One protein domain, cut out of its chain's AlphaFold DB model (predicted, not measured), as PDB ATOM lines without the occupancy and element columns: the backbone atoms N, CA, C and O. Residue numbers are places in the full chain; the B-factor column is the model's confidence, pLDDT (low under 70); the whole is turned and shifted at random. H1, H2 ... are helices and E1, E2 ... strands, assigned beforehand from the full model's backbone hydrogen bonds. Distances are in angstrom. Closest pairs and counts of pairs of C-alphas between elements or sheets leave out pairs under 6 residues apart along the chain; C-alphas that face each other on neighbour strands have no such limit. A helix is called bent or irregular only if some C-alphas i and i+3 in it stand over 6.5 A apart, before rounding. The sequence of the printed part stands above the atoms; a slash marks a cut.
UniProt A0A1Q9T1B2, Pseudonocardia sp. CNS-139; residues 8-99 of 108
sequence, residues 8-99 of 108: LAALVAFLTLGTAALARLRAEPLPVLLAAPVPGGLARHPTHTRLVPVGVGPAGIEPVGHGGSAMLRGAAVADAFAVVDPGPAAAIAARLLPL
ATOM      1  N   LEU A   8      41.877  50.523 -10.791       90.25
ATOM      2  CA  LEU A   8      41.496  49.405  -9.928       90.25
ATOM      3  C   LEU A   8      42.495  49.249  -8.777       90.25
ATOM      4  O   LEU A   8      42.092  49.066  -7.631       90.25
ATOM      5  N   ALA A   9      43.793  49.371  -9.064       91.19
ATOM      6  CA  ALA A   9      44.826  49.317  -8.033       91.19
ATOM      7  C   ALA A   9      44.710  50.489  -7.043       91.19
ATOM      8  O   ALA A   9      44.905  50.294  -5.845       91.19
ATOM      9  N   ALA A  10      44.357  51.686  -7.519       93.31
ATOM     10  CA  ALA A  10      44.091  52.850  -6.679       93.31
ATOM     11  C   ALA A  10      42.898  52.622  -5.746       93.31
ATOM     12  O   ALA A  10      43.015  52.860  -4.543       93.31
ATOM     13  N   LEU A  11      41.787  52.101  -6.278       92.75
ATOM     14  CA  LEU A  11      40.612  51.742  -5.483       92.75
ATOM     15  C   LEU A  11      40.964  50.704  -4.412       92.75
ATOM     16  O   LEU A  11      40.673  50.901  -3.237       92.75
ATOM     17  N   VAL A  12      41.647  49.627  -4.801       92.12
ATOM     18  CA  VAL A  12      42.092  48.572  -3.880       92.12
ATOM     19  C   VAL A  12      43.014  49.123  -2.793       92.12
ATOM     20  O   VAL A  12      42.825  48.821  -1.614       92.12
ATOM     21  N   ALA A  13      44.002  49.942  -3.159       94.12
ATOM     22  CA  ALA A  13      44.917  50.554  -2.200       94.12
ATOM     23  C   ALA A  13      44.165  51.461  -1.216       94.12
ATOM     24  O   ALA A  13      44.420  51.418  -0.012       94.12
ATOM     25  N   PHE A  14      43.195  52.238  -1.701       93.50
ATOM     26  CA  PHE A  14      42.345  53.054  -0.841       93.50
ATOM     27  C   PHE A  14      41.487  52.196   0.103       93.50
ATOM     28  O   PHE A  14      41.478  52.450   1.304       93.50
ATOM     29  N   LEU A  15      40.831  51.147  -0.400       91.81
ATOM     30  CA  LEU A  15      39.972  50.269   0.402       91.81
ATOM     31  C   LEU A  15      40.731  49.455   1.454       91.81
ATOM     32  O   LEU A  15      40.145  49.106   2.474       91.81
ATOM     33  N   THR A  16      42.008  49.146   1.223       90.81
ATOM     34  CA  THR A  16      42.820  48.318   2.137       90.81
ATOM     35  C   THR A  16      43.642  49.140   3.126       90.81
ATOM     36  O   THR A  16      43.794  48.734   4.276       90.81
ATOM     37  N   LEU A  17      44.167  50.294   2.703       92.94
ATOM     38  CA  LEU A  17      45.048  51.130   3.524       92.94
ATOM     39  C   LEU A  17      44.423  52.483   3.866       92.94
ATOM     40  O   LEU A  17      44.557  52.956   4.993       92.94
ATOM     41  N   GLY A  18      43.742  53.115   2.908       93.38
ATOM     42  CA  GLY A  18      43.109  54.422   3.099       93.38
ATOM     43  C   GLY A  18      41.993  54.378   4.141       93.38
ATOM     44  O   GLY A  18      41.988  55.182   5.071       93.38
ATOM     45  N   THR A  19      41.097  53.398   4.041       91.50
ATOM     46  CA  THR A  19      40.013  53.167   5.014       91.50
ATOM     47  C   THR A  19      40.556  52.894   6.417       91.50
ATOM     48  O   THR A  19      40.093  53.503   7.379       91.50
ATOM     49  N   ALA A  20      41.590  52.056   6.538       90.62
ATOM     50  CA  ALA A  20      42.232  51.738   7.809       90.62
ATOM     51  C   ALA A  20      42.891  52.971   8.450       90.62
ATOM     52  O   ALA A  20      42.751  53.205   9.653       90.62
ATOM     53  N   ALA A  21      43.566  53.796   7.643       93.06
ATOM     54  CA  ALA A  21      44.145  55.054   8.105       93.06
ATOM     55  C   ALA A  21      43.062  56.033   8.585       93.06
ATOM     56  O   ALA A  21      43.210  56.638   9.648       93.06
ATOM     57  N   LEU A  22      41.958  56.160   7.841       91.94
ATOM     58  CA  LEU A  22      40.834  57.020   8.213       91.94
ATOM     59  C   LEU A  22      40.152  56.557   9.506       91.94
ATOM     60  O   LEU A  22      39.923  57.390  10.380       91.94
ATOM     61  N   ALA A  23      39.900  55.255   9.667       90.88
ATOM     62  CA  ALA A  23      39.352  54.694  10.904       90.88
ATOM     63  C   ALA A  23      40.249  55.035  12.105       90.88
ATOM     64  O   ALA A  23      39.785  55.571  13.112       90.88
ATOM     65  N   ARG A  24      41.568  54.848  11.965       93.31
ATOM     66  CA  ARG A  24      42.521  55.163  13.037       93.31
ATOM     67  C   ARG A  24      42.560  56.650  13.394       93.31
ATOM     68  O   ARG A  24      42.704  56.969  14.578       93.31
ATOM     69  N   LEU A  25      42.449  57.537  12.402       95.75
ATOM     70  CA  LEU A  25      42.371  58.990  12.605       95.75
ATOM     71  C   LEU A  25      41.079  59.408  13.317       95.75
ATOM     72  O   LEU A  25      41.092  60.370  14.077       95.75
ATOM     73  N   ARG A  26      39.988  58.667  13.107       94.38
ATOM     74  CA  ARG A  26      38.698  58.871  13.784       94.38
ATOM     75  C   ARG A  26      38.590  58.173  15.143       94.38
ATOM     76  O   ARG A  26      37.549  58.263  15.777       94.38
ATOM     77  N   ALA A  27      39.650  57.493  15.591       95.75
ATOM     78  CA  ALA A  27      39.632  56.617  16.767       95.75
ATOM     79  C   ALA A  27      38.556  55.511  16.693       95.75
ATOM     80  O   ALA A  27      38.066  55.034  17.715       95.75
ATOM     81  N   GLU A  28      38.215  55.076  15.481       91.81
ATOM     82  CA  GLU A  28      37.307  53.963  15.219       91.81
ATOM     83  C   GLU A  28      38.086  52.636  15.125       91.81
ATOM     84  O   GLU A  28      39.244  52.619  14.681       91.81
ATOM     85  N   PRO A  29      37.481  51.502  15.525       88.50
ATOM     86  CA  PRO A  29      38.084  50.191  15.329       88.50
ATOM     87  C   PRO A  29      38.153  49.829  13.839       88.50
ATOM     88  O   PRO A  29      37.313  50.243  13.040       88.50
ATOM     89  N   LEU A  30      39.132  48.999  13.468       85.06
ATOM     90  CA  LEU A  30      39.181  48.445  12.118       85.06
ATOM     91  C   LEU A  30      38.030  47.450  11.908       85.06
ATOM     92  O   LEU A  30      37.785  46.614  12.784       85.06
ATOM     93  N   PRO A  31      37.343  47.496  10.755       78.75
ATOM     94  CA  PRO A  31      36.280  46.550  10.454       78.75
ATOM     95  C   PRO A  31      36.841  45.131  10.309       78.75
ATOM     96  O   PRO A  31      37.852  44.902   9.641       78.75
ATOM     97  N   VAL A  32      36.158  44.164  10.924       84.94
ATOM     98  CA  VAL A  32      36.449  42.739  10.740       84.94
ATOM     99  C   VAL A  32      35.910  42.306   9.379       84.94
ATOM    100  O   VAL A  32      34.750  42.556   9.059       84.94
ATOM    101  N   LEU A  33      36.745  41.642   8.578       89.19
ATOM    102  CA  LEU A  33      36.310  41.087   7.297       89.19
ATOM    103  C   LEU A  33      35.568  39.771   7.534       89.19
ATOM    104  O   LEU A  33      36.159  38.798   8.009       89.19
ATOM    105  N   LEU A  34      34.288  39.738   7.174       90.50
ATOM    106  CA  LEU A  34      33.481  38.522   7.222       90.50
ATOM    107  C   LEU A  34      33.955  37.533   6.155       90.50
ATOM    108  O   LEU A  34      34.334  37.932   5.056       90.50
ATOM    109  N   ALA A  35      33.935  36.243   6.480       93.81
ATOM    110  CA  ALA A  35      34.191  35.178   5.521       93.81
ATOM    111  C   ALA A  35      32.868  34.597   5.020       93.81
ATOM    112  O   ALA A  35      31.953  34.372   5.810       93.81
ATOM    113  N   ALA A  36      32.790  34.329   3.720       95.94
ATOM    114  CA  ALA A  36      31.623  33.737   3.083       95.94
ATOM    115  C   ALA A  36      32.027  32.522   2.231       95.94
ATOM    116  O   ALA A  36      33.149  32.493   1.705       95.94
ATOM    117  N   PRO A  37      31.148  31.510   2.101       97.19
ATOM    118  CA  PRO A  37      31.402  30.360   1.242       97.19
ATOM    119  C   PRO A  37      31.417  30.778  -0.231       97.19
ATOM    120  O   PRO A  37      30.710  31.704  -0.625       97.19
ATOM    121  N   VAL A  38      32.205  30.074  -1.046       96.25
ATOM    122  CA  VAL A  38      32.247  30.252  -2.503       96.25
ATOM    123  C   VAL A  38      31.777  28.968  -3.190       96.25
ATOM    124  O   VAL A  38      32.589  28.064  -3.428       96.25
ATOM    125  N   PRO A  39      30.484  28.858  -3.531       90.38
ATOM    126  CA  PRO A  39      29.990  27.772  -4.367       90.38
ATOM    127  C   PRO A  39      30.756  27.739  -5.701       90.38
ATOM    128  O   PRO A  39      30.878  28.748  -6.386       90.38
ATOM    129  N   GLY A  40      31.351  26.596  -6.047       89.06
ATOM    130  CA  GLY A  40      32.170  26.441  -7.262       89.06
ATOM    131  C   GLY A  40      33.641  26.865  -7.131       89.06
ATOM    132  O   GLY A  40      34.460  26.474  -7.961       89.06
ATOM    133  N   GLY A  41      34.003  27.565  -6.053       94.19
ATOM    134  CA  GLY A  41      35.375  27.932  -5.718       94.19
ATOM    135  C   GLY A  41      35.983  29.054  -6.575       94.19
ATOM    136  O   GLY A  41      35.619  29.275  -7.726       94.19
ATOM    137  N   LEU A  42      36.956  29.777  -6.010       94.62
ATOM    138  CA  LEU A  42      37.717  30.808  -6.730       94.62
ATOM    139  C   LEU A  42      39.117  30.326  -7.093       94.62
ATOM    140  O   LEU A  42      39.848  29.800  -6.251       94.62
ATOM    141  N   ALA A  43      39.530  30.590  -8.331       92.88
ATOM    142  CA  ALA A  43      40.898  30.349  -8.768       92.88
ATOM    143  C   ALA A  43      41.886  31.229  -7.982       92.88
ATOM    144  O   ALA A  43      41.812  32.467  -8.010       92.88
ATOM    145  N   ARG A  44      42.838  30.574  -7.315       95.00
ATOM    146  CA  ARG A  44      43.933  31.220  -6.590       95.00
ATOM    147  C   ARG A  44      45.089  31.535  -7.537       95.00
ATOM    148  O   ARG A  44      45.320  30.823  -8.511       95.00
ATOM    149  N   HIS A  45      45.822  32.605  -7.249       94.31
ATOM    150  CA  HIS A  45      47.140  32.785  -7.857       94.31
ATOM    151  C   HIS A  45      48.143  31.865  -7.137       94.31
ATOM    152  O   HIS A  45      47.998  31.667  -5.927       94.31
ATOM    153  N   PRO A  46      49.195  31.371  -7.811       92.50
ATOM    154  CA  PRO A  46      50.214  30.545  -7.160       92.50
ATOM    155  C   PRO A  46      50.903  31.238  -5.976       92.50
ATOM    156  O   PRO A  46      51.189  30.604  -4.968       92.50
ATOM    157  N   THR A  47      51.158  32.545  -6.095       95.44
ATOM    158  CA  THR A  47      52.017  33.292  -5.152       95.44
ATOM    159  C   THR A  47      51.450  34.608  -4.618       95.44
ATOM    160  O   THR A  47      52.025  35.171  -3.694       95.44
ATOM    161  N   HIS A  48      50.347  35.123  -5.164       94.25
ATOM    162  CA  HIS A  48      49.835  36.452  -4.814       94.25
ATOM    163  C   HIS A  48      48.393  36.377  -4.323       94.25
ATOM    164  O   HIS A  48      47.594  35.581  -4.810       94.25
ATOM    165  N   THR A  49      48.023  37.245  -3.388       94.62
ATOM    166  CA  THR A  49      46.612  37.426  -3.047       94.62
ATOM    167  C   THR A  49      45.883  38.045  -4.235       94.62
ATOM    168  O   THR A  49      46.364  39.002  -4.845       94.62
ATOM    169  N   ARG A  50      44.709  37.508  -4.565       93.06
ATOM    170  CA  ARG A  50      43.817  38.085  -5.573       93.06
ATOM    171  C   ARG A  50      42.637  38.754  -4.895       93.06
ATOM    172  O   ARG A  50      42.080  38.219  -3.942       93.06
ATOM    173  N   LEU A  51      42.235  39.896  -5.439       93.62
ATOM    174  CA  LEU A  51      40.956  40.517  -5.130       93.62
ATOM    175  C   LEU A  51      40.023  40.273  -6.304       93.62
ATOM    176  O   LEU A  51      40.301  40.703  -7.424       93.62
ATOM    177  N   VAL A  52      38.955  39.522  -6.056       94.06
ATOM    178  CA  VAL A  52      37.987  39.130  -7.084       94.06
ATOM    179  C   VAL A  52      36.676  39.864  -6.811       94.06
ATOM    180  O   VAL A  52      36.151  39.707  -5.713       94.06
ATOM    181  N   PRO A  53      36.145  40.673  -7.745       93.81
ATOM    182  CA  PRO A  53      34.836  41.294  -7.572       93.81
ATOM    183  C   PRO A  53      33.753  40.215  -7.480       93.81
ATOM    184  O   PRO A  53      33.689  39.331  -8.344       93.81
ATOM    185  N   VAL A  54      32.922  40.279  -6.444       94.19
ATOM    186  CA  VAL A  54      31.881  39.286  -6.165       94.19
ATOM    187  C   VAL A  54      30.555  39.940  -5.800       94.19
ATOM    188  O   VAL A  54      30.521  41.005  -5.179       94.19
ATOM    189  N   GLY A  55      29.476  39.267  -6.181       93.38
ATOM    190  CA  GLY A  55      28.152  39.487  -5.622       93.38
ATOM    191  C   GLY A  55      27.967  38.594  -4.400       93.38
ATOM    192  O   GLY A  55      28.558  37.508  -4.327       93.38
ATOM    193  N   VAL A  56      27.170  39.044  -3.440       92.88
ATOM    194  CA  VAL A  56      26.830  38.282  -2.235       92.88
ATOM    195  C   VAL A  56      25.360  37.892  -2.299       92.88
ATOM    196  O   VAL A  56      24.476  38.733  -2.443       92.88
ATOM    197  N   GLY A  57      25.095  36.597  -2.168       91.38
ATOM    198  CA  GLY A  57      23.751  36.039  -2.154       91.38
ATOM    199  C   GLY A  57      23.535  35.059  -0.998       91.38
ATOM    200  O   GLY A  57      24.449  34.787  -0.218       91.38
ATOM    201  N   PRO A  58      22.330  34.472  -0.893       89.69
ATOM    202  CA  PRO A  58      21.974  33.568   0.206       89.69
ATOM    203  C   PRO A  58      22.868  32.323   0.315       89.69
ATOM    204  O   PRO A  58      23.045  31.783   1.401       89.69
ATOM    205  N   ALA A  59      23.424  31.859  -0.807       90.69
ATOM    206  CA  ALA A  59      24.261  30.660  -0.874       90.69
ATOM    207  C   ALA A  59      25.764  30.936  -0.675       90.69
ATOM    208  O   ALA A  59      26.556  29.993  -0.634       90.69
ATOM    209  N   GLY A  60      26.171  32.204  -0.568       94.38
ATOM    210  CA  GLY A  60      27.573  32.607  -0.530       94.38
ATOM    211  C   GLY A  60      27.887  33.688  -1.553       94.38
ATOM    212  O   GLY A  60      27.043  34.523  -1.871       94.38
ATOM    213  N   ILE A  61      29.120  33.678  -2.048       95.81
ATOM    214  CA  ILE A  61      29.602  34.672  -3.009       95.81
ATOM    215  C   ILE A  61      29.911  34.076  -4.371       95.81
ATOM    216  O   ILE A  61      30.450  32.973  -4.476       95.81
ATOM    217  N   GLU A  62      29.638  34.864  -5.405       94.44
ATOM    218  CA  GLU A  62      29.844  34.485  -6.802       94.44
ATOM    219  C   GLU A  62      30.574  35.600  -7.569       94.44
ATOM    220  O   GLU A  62      30.274  36.782  -7.378       94.44
ATOM    221  N   PRO A  63      31.546  35.280  -8.446       93.38
ATOM    222  CA  PRO A  63      32.211  36.282  -9.276       93.38
ATOM    223  C   PRO A  63      31.241  36.993 -10.221       93.38
ATOM    224  O   PRO A  63      30.571  36.348 -11.019       93.38
ATOM    225  N   VAL A  64      31.274  38.327 -10.253       90.44
ATOM    226  CA  VAL A  64      30.470  39.116 -11.217       90.44
ATOM    227  C   VAL A  64      31.106  39.210 -12.619       90.44
ATOM    228  O   VAL A  64      30.601  39.883 -13.519       90.44
ATOM    229  N   GLY A  65      32.245  38.541 -12.829       80.75
ATOM    230  CA  GLY A  65      33.014  38.592 -14.076       80.75
ATOM    231  C   GLY A  65      33.775  39.912 -14.277       80.75
ATOM    232  O   GLY A  65      33.940  40.710 -13.361       80.75
ATOM    233  N   HIS A  66      34.297  40.136 -15.490       73.31
ATOM    234  CA  HIS A  66      35.027  41.363 -15.876       73.31
ATOM    235  C   HIS A  66      36.234  41.741 -14.985       73.31
ATOM    236  O   HIS A  66      36.578  42.916 -14.872       73.31
ATOM    237  N   GLY A  67      36.925  40.760 -14.393       61.50
ATOM    238  CA  GLY A  67      38.065  40.962 -13.481       61.50
ATOM    239  C   GLY A  67      39.388  41.405 -14.130       61.50
ATOM    240  O   GLY A  67      40.456  41.090 -13.606       61.50
ATOM    241  N   GLY A  68      39.346  42.071 -15.288       62.16
ATOM    242  CA  GLY A  68      40.534  42.591 -15.969       62.16
ATOM    243  C   GLY A  68      41.152  43.782 -15.223       62.16
ATOM    244  O   GLY A  68      40.439  44.656 -14.738       62.16
ATOM    245  N   SER A  69      42.490  43.842 -15.178       57.09
ATOM    246  CA  SER A  69      43.290  44.743 -14.321       57.09
ATOM    247  C   SER A  69      43.091  46.257 -14.547       57.09
ATOM    248  O   SER A  69      43.595  47.054 -13.770       57.09
ATOM    249  N   ALA A  70      42.340  46.702 -15.554       59.78
ATOM    250  CA  ALA A  70      42.089  48.128 -15.817       59.78
ATOM    251  C   ALA A  70      40.595  48.485 -15.895       59.78
ATOM    252  O   ALA A  70      40.235  49.571 -16.345       59.78
ATOM    253  N   MET A  71      39.711  47.574 -15.484       74.31
ATOM    254  CA  MET A  71      38.271  47.747 -15.639       74.31
ATOM    255  C   MET A  71      37.606  47.878 -14.275       74.31
ATOM    256  O   MET A  71      37.460  46.907 -13.538       74.31
ATOM    257  N   LEU A  72      37.113  49.080 -13.971       87.00
ATOM    258  CA  LEU A  72      36.255  49.303 -12.803       87.00
ATOM    259  C   LEU A  72      34.872  48.662 -12.956       87.00
ATOM    260  O   LEU A  72      34.118  48.612 -11.996       87.00
ATOM    261  N   ARG A  73      34.542  48.130 -14.139       86.75
ATOM    262  CA  ARG A  73      33.247  47.509 -14.429       86.75
ATOM    263  C   ARG A  73      32.892  46.393 -13.449       86.75
ATOM    264  O   ARG A  73      31.758  46.351 -13.002       86.75
ATOM    265  N   GLY A  74      33.847  45.520 -13.120       88.94
ATOM    266  CA  GLY A  74      33.614  44.452 -12.145       88.94
ATOM    267  C   GLY A  74      33.340  45.010 -10.748       88.94
ATOM    268  O   GLY A  74      32.407  44.575 -10.093       88.94
ATOM    269  N   ALA A  75      34.101  46.020 -10.319       90.00
ATOM    270  CA  ALA A  75      33.888  46.674  -9.030       90.00
ATOM    271  C   ALA A  75      32.558  47.446  -8.972       90.00
ATOM    272  O   ALA A  75      31.904  47.452  -7.944       90.00
ATOM    273  N   ALA A  76      32.134  48.069 -10.071       89.88
ATOM    274  CA  ALA A  76      30.932  48.901 -10.112       89.88
ATOM    275  C   ALA A  76      29.620  48.117  -9.940       89.88
ATOM    276  O   ALA A  76      28.603  48.717  -9.608       89.88
ATOM    277  N   VAL A  77      29.632  46.809 -10.204       89.31
ATOM    278  CA  VAL A  77      28.457  45.926 -10.088       89.31
ATOM    279  C   VAL A  77      28.627  44.850  -9.015       89.31
ATOM    280  O   VAL A  77      27.755  44.003  -8.865       89.31
ATOM    281  N   ALA A  78      29.769  44.834  -8.327       92.19
ATOM    282  CA  ALA A  78      30.030  43.924  -7.224       92.19
ATOM    283  C   ALA A  78      29.524  44.528  -5.914       92.19
ATOM    284  O   ALA A  78      29.472  45.747  -5.761       92.19
ATOM    285  N   ASP A  79      29.253  43.665  -4.942       91.75
ATOM    286  CA  ASP A  79      28.946  44.104  -3.582       91.75
ATOM    287  C   ASP A  79      30.222  44.161  -2.717       91.75
ATOM    288  O   ASP A  79      30.343  44.951  -1.775       91.75
ATOM    289  N   ALA A  80      31.214  43.322  -3.042       93.50
ATOM    290  CA  ALA A  80      32.492  43.246  -2.344       93.50
ATOM    291  C   ALA A  80      33.624  42.732  -3.249       93.50
ATOM    292  O   ALA A  80      33.408  42.202  -4.341       93.50
ATOM    293  N   PHE A  81      34.858  42.827  -2.756       94.75
ATOM    294  CA  PHE A  81      35.970  42.016  -3.243       94.75
ATOM    295  C   PHE A  81      36.173  40.796  -2.341       94.75
ATOM    296  O   PHE A  81      36.369  40.930  -1.134       94.75
ATOM    297  N   ALA A  82      36.223  39.608  -2.932       95.88
ATOM    298  CA  ALA A  82      36.721  38.416  -2.266       95.88
ATOM    299  C   ALA A  82      38.252  38.477  -2.172       95.88
ATOM    300  O   ALA A  82      38.942  38.577  -3.192       95.88
ATOM    301  N   VAL A  83      38.777  38.390  -0.951       96.31
ATOM    302  CA  VAL A  83      40.205  38.265  -0.656       96.31
ATOM    303  C   VAL A  83      40.588  36.796  -0.757       96.31
ATOM    304  O   VAL A  83      40.288  35.990   0.126       96.31
ATOM    305  N   VAL A  84      41.242  36.452  -1.860       96.00
ATOM    306  CA  VAL A  84      41.638  35.086  -2.195       96.00
ATOM    307  C   VAL A  84      43.135  34.942  -1.974       96.00
ATOM    308  O   VAL A  84      43.940  35.405  -2.784       96.00
ATOM    309  N   ASP A  85      43.510  34.302  -0.869       95.44
ATOM    310  CA  ASP A  85      44.911  34.017  -0.553       95.44
ATOM    311  C   ASP A  85      45.539  33.091  -1.615       95.44
ATOM    312  O   ASP A  85      44.822  32.295  -2.240       95.44
ATOM    313  N   PRO A  86      46.861  33.161  -1.840       96.38
ATOM    314  CA  PRO A  86      47.528  32.284  -2.793       96.38
ATOM    315  C   PRO A  86      47.421  30.809  -2.395       96.38
ATOM    316  O   PRO A  86      47.256  30.467  -1.224       96.38
ATOM    317  N   GLY A  87      47.506  29.920  -3.381       94.12
ATOM    318  CA  GLY A  87      47.495  28.483  -3.134       94.12
ATOM    319  C   GLY A  87      47.225  27.649  -4.386       94.12
ATOM    320  O   GLY A  87      46.817  28.191  -5.411       94.12
ATOM    321  N   PRO A  88      47.441  26.326  -4.309       89.75
ATOM    322  CA  PRO A  88      47.317  25.434  -5.461       89.75
ATOM    323  C   PRO A  88      45.869  25.013  -5.763       89.75
ATOM    324  O   PRO A  88      45.570  24.617  -6.883       89.75
ATOM    325  N   ALA A  89      44.974  25.083  -4.775       92.75
ATOM    326  CA  ALA A  89      43.589  24.629  -4.883       92.75
ATOM    327  C   ALA A  89      42.605  25.803  -4.927       92.75
ATOM    328  O   ALA A  89      42.892  26.881  -4.410       92.75
ATOM    329  N   ALA A  90      41.415  25.593  -5.489       94.38
ATOM    330  CA  ALA A  90      40.371  26.613  -5.480       94.38
ATOM    331  C   ALA A  90      39.992  27.028  -4.044       94.38
ATOM    332  O   ALA A  90      39.963  26.214  -3.118       94.38
ATOM    333  N   ALA A  91      39.719  28.316  -3.834       95.62
ATOM    334  CA  ALA A  91      39.228  28.823  -2.560       95.62
ATOM    335  C   ALA A  91      37.724  28.567  -2.431       95.62
ATOM    336  O   ALA A  91      36.951  29.138  -3.190       95.62
ATOM    337  N   ILE A  92      37.322  27.745  -1.460       96.56
ATOM    338  CA  ILE A  92      35.910  27.424  -1.170       96.56
ATOM    339  C   ILE A  92      35.259  28.378  -0.155       96.56
ATOM    340  O   ILE A  92      34.071  28.280   0.128       96.56
ATOM    341  N   ALA A  93      36.043  29.295   0.402       96.44
ATOM    342  CA  ALA A  93      35.594  30.400   1.233       96.44
ATOM    343  C   ALA A  93      36.575  31.565   1.058       96.44
ATOM    344  O   ALA A  93      37.764  31.339   0.797       96.44
ATOM    345  N   ALA A  94      36.093  32.796   1.201       97.06
ATOM    346  CA  ALA A  94      36.933  33.986   1.122       97.06
ATOM    347  C   ALA A  94      36.445  35.078   2.073       97.06
ATOM    348  O   ALA A  94      35.252  35.190   2.356       97.06
ATOM    349  N   ARG A  95      37.387  35.897   2.551       95.88
ATOM    350  CA  ARG A  95      37.076  37.115   3.308       95.88
ATOM    351  C   ARG A  95      36.558  38.188   2.355       95.88
ATOM    352  O   ARG A  95      37.067  38.306   1.243       95.88
ATOM    353  N   LEU A  96      35.593  38.979   2.798       94.44
ATOM    354  CA  LEU A  96      34.964  40.029   2.007       94.44
ATOM    355  C   LEU A  96      35.507  41.394   2.400       94.44
ATOM    356  O   LEU A  96      35.360  41.822   3.543       94.44
ATOM    357  N   LEU A  97      36.110  42.077   1.434       93.69
ATOM    358  CA  LEU A  97      36.456  43.488   1.515       93.69
ATOM    359  C   LEU A  97      35.295  44.304   0.916       93.69
ATOM    360  O   LEU A  97      35.102  44.252  -0.302       93.69
ATOM    361  N   PRO A  98      34.504  45.024   1.731       90.38
ATOM    362  CA  PRO A  98      33.338  45.754   1.244       90.38
ATOM    363  C   PRO A  98      33.741  46.929   0.347       90.38
ATOM    364  O   PRO A  98      34.734  47.611   0.609       90.38
ATOM    365  N   LEU A  99      32.946  47.175  -0.696       88.56
ATOM    366  CA  LEU A  99      33.102  48.342  -1.573       88.56
ATOM    367  C   LEU A  99      32.520  49.616  -0.956       88.56
ATOM    368  O   LEU A  99      33.046  50.701  -1.196       88.56
TER     369      LEU A  99
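Overview. This is residues 8 to 99 of the 108 residues of a protein of Pseudonocardia sp. CNS-139 (UniProt A0A1Q9T1B2). A five-stranded antiparallel sheet, E1 E5 E4 E2 E3 in order, curls back on itself like part of a barrel, so that E1 and E5 face E2 and E3. A longer helix, H1, grazes this sheet with residues 12 to 16, and residues 26 to 34 fold back from its far end to E1; a small helix, H2, packs on the sheet near E2 and E4. The printed part has 92 residues, with two named helices and five named strands in the order H1 E1 E2 E3 H2 E4 E5, class mixed. It is compact, with a radius of gyration of the C-alphas of 13.4 A and spans of 39 by 28 by 26 A.

Arrangement. The sheet is a folded sheet, one sheet bent back into two leaves: E1, residues 35 to 42, and E5, residues 91 to 98, face E2, residues 50 to 57, and E3, residues 60 to 63, with E4, residues 80 to 84, as the hinge. Between the edge strands E1 and E3 the closest C-alphas are those of Pro 37 and Gly 60, 4.8 A apart. E1 bends by 109 degrees at residue 39, and E2 by 55 degrees at residue 53. E1 and E5 are antiparallel at 130 degrees, with N 38 and O 92 at 2.8 A. In the hairpin E4 and E5, N 83 and O 95 are 2.8 A apart; between E4 and E2, N 82 and O 52 are 2.8 A apart. In the hairpin E2 and E3, N 55 and O 62 are 2.9 A apart. E5 pairs with E1 over residues 91 to 95 and with E4 over 95 to 98, a staggered pairing. H2, residues 73 to 76, is on the sheet at a height of 8.7 A, only just over none of the strands, with 2 of its C-alphas falling on E4 and 2 on E2; its closest C-alpha pair with E2 is Ala 75 and Pro 53, 5.7 A. E3, H2 and E4 form a split strand-helix-strand unit, two strands running the same way with E2 between them, with a right-handed crossover. H1, residues 8 to 25, only grazes the sheet; its closest C-alphas to E5 are those of Leu 15 and Leu 97, 7.7 A. H1 and H2 are near each other. In H1, 12 of 14 O i to N i+4 pairs are within hydrogen-bond range; H2 is too short for such a pair.

Along the chain. E2 measures 20.5 A from first to last C-alpha, E5 18.3 A, E1 13.5 A, E4 12.3 A and E3 10.6 A. H1 measures 24.5 A, from C-alpha 8 at (41.496, 49.405, -9.928) to C-alpha 25 at (42.371, 58.990, 12.605), with a kink of 31 degrees near residue 17; H2 measures 5.1 A. E5 ends at C-alpha 98, (33.338, 45.754, 1.244).

Size, cuts and confidence. The two C-alphas farthest apart are those of Arg 26 and Pro 88, 39.5 A. The printed part has no cut, and no link is long. The mean pLDDT of the printed part is 90.7; residues 67 to 70 are under 70.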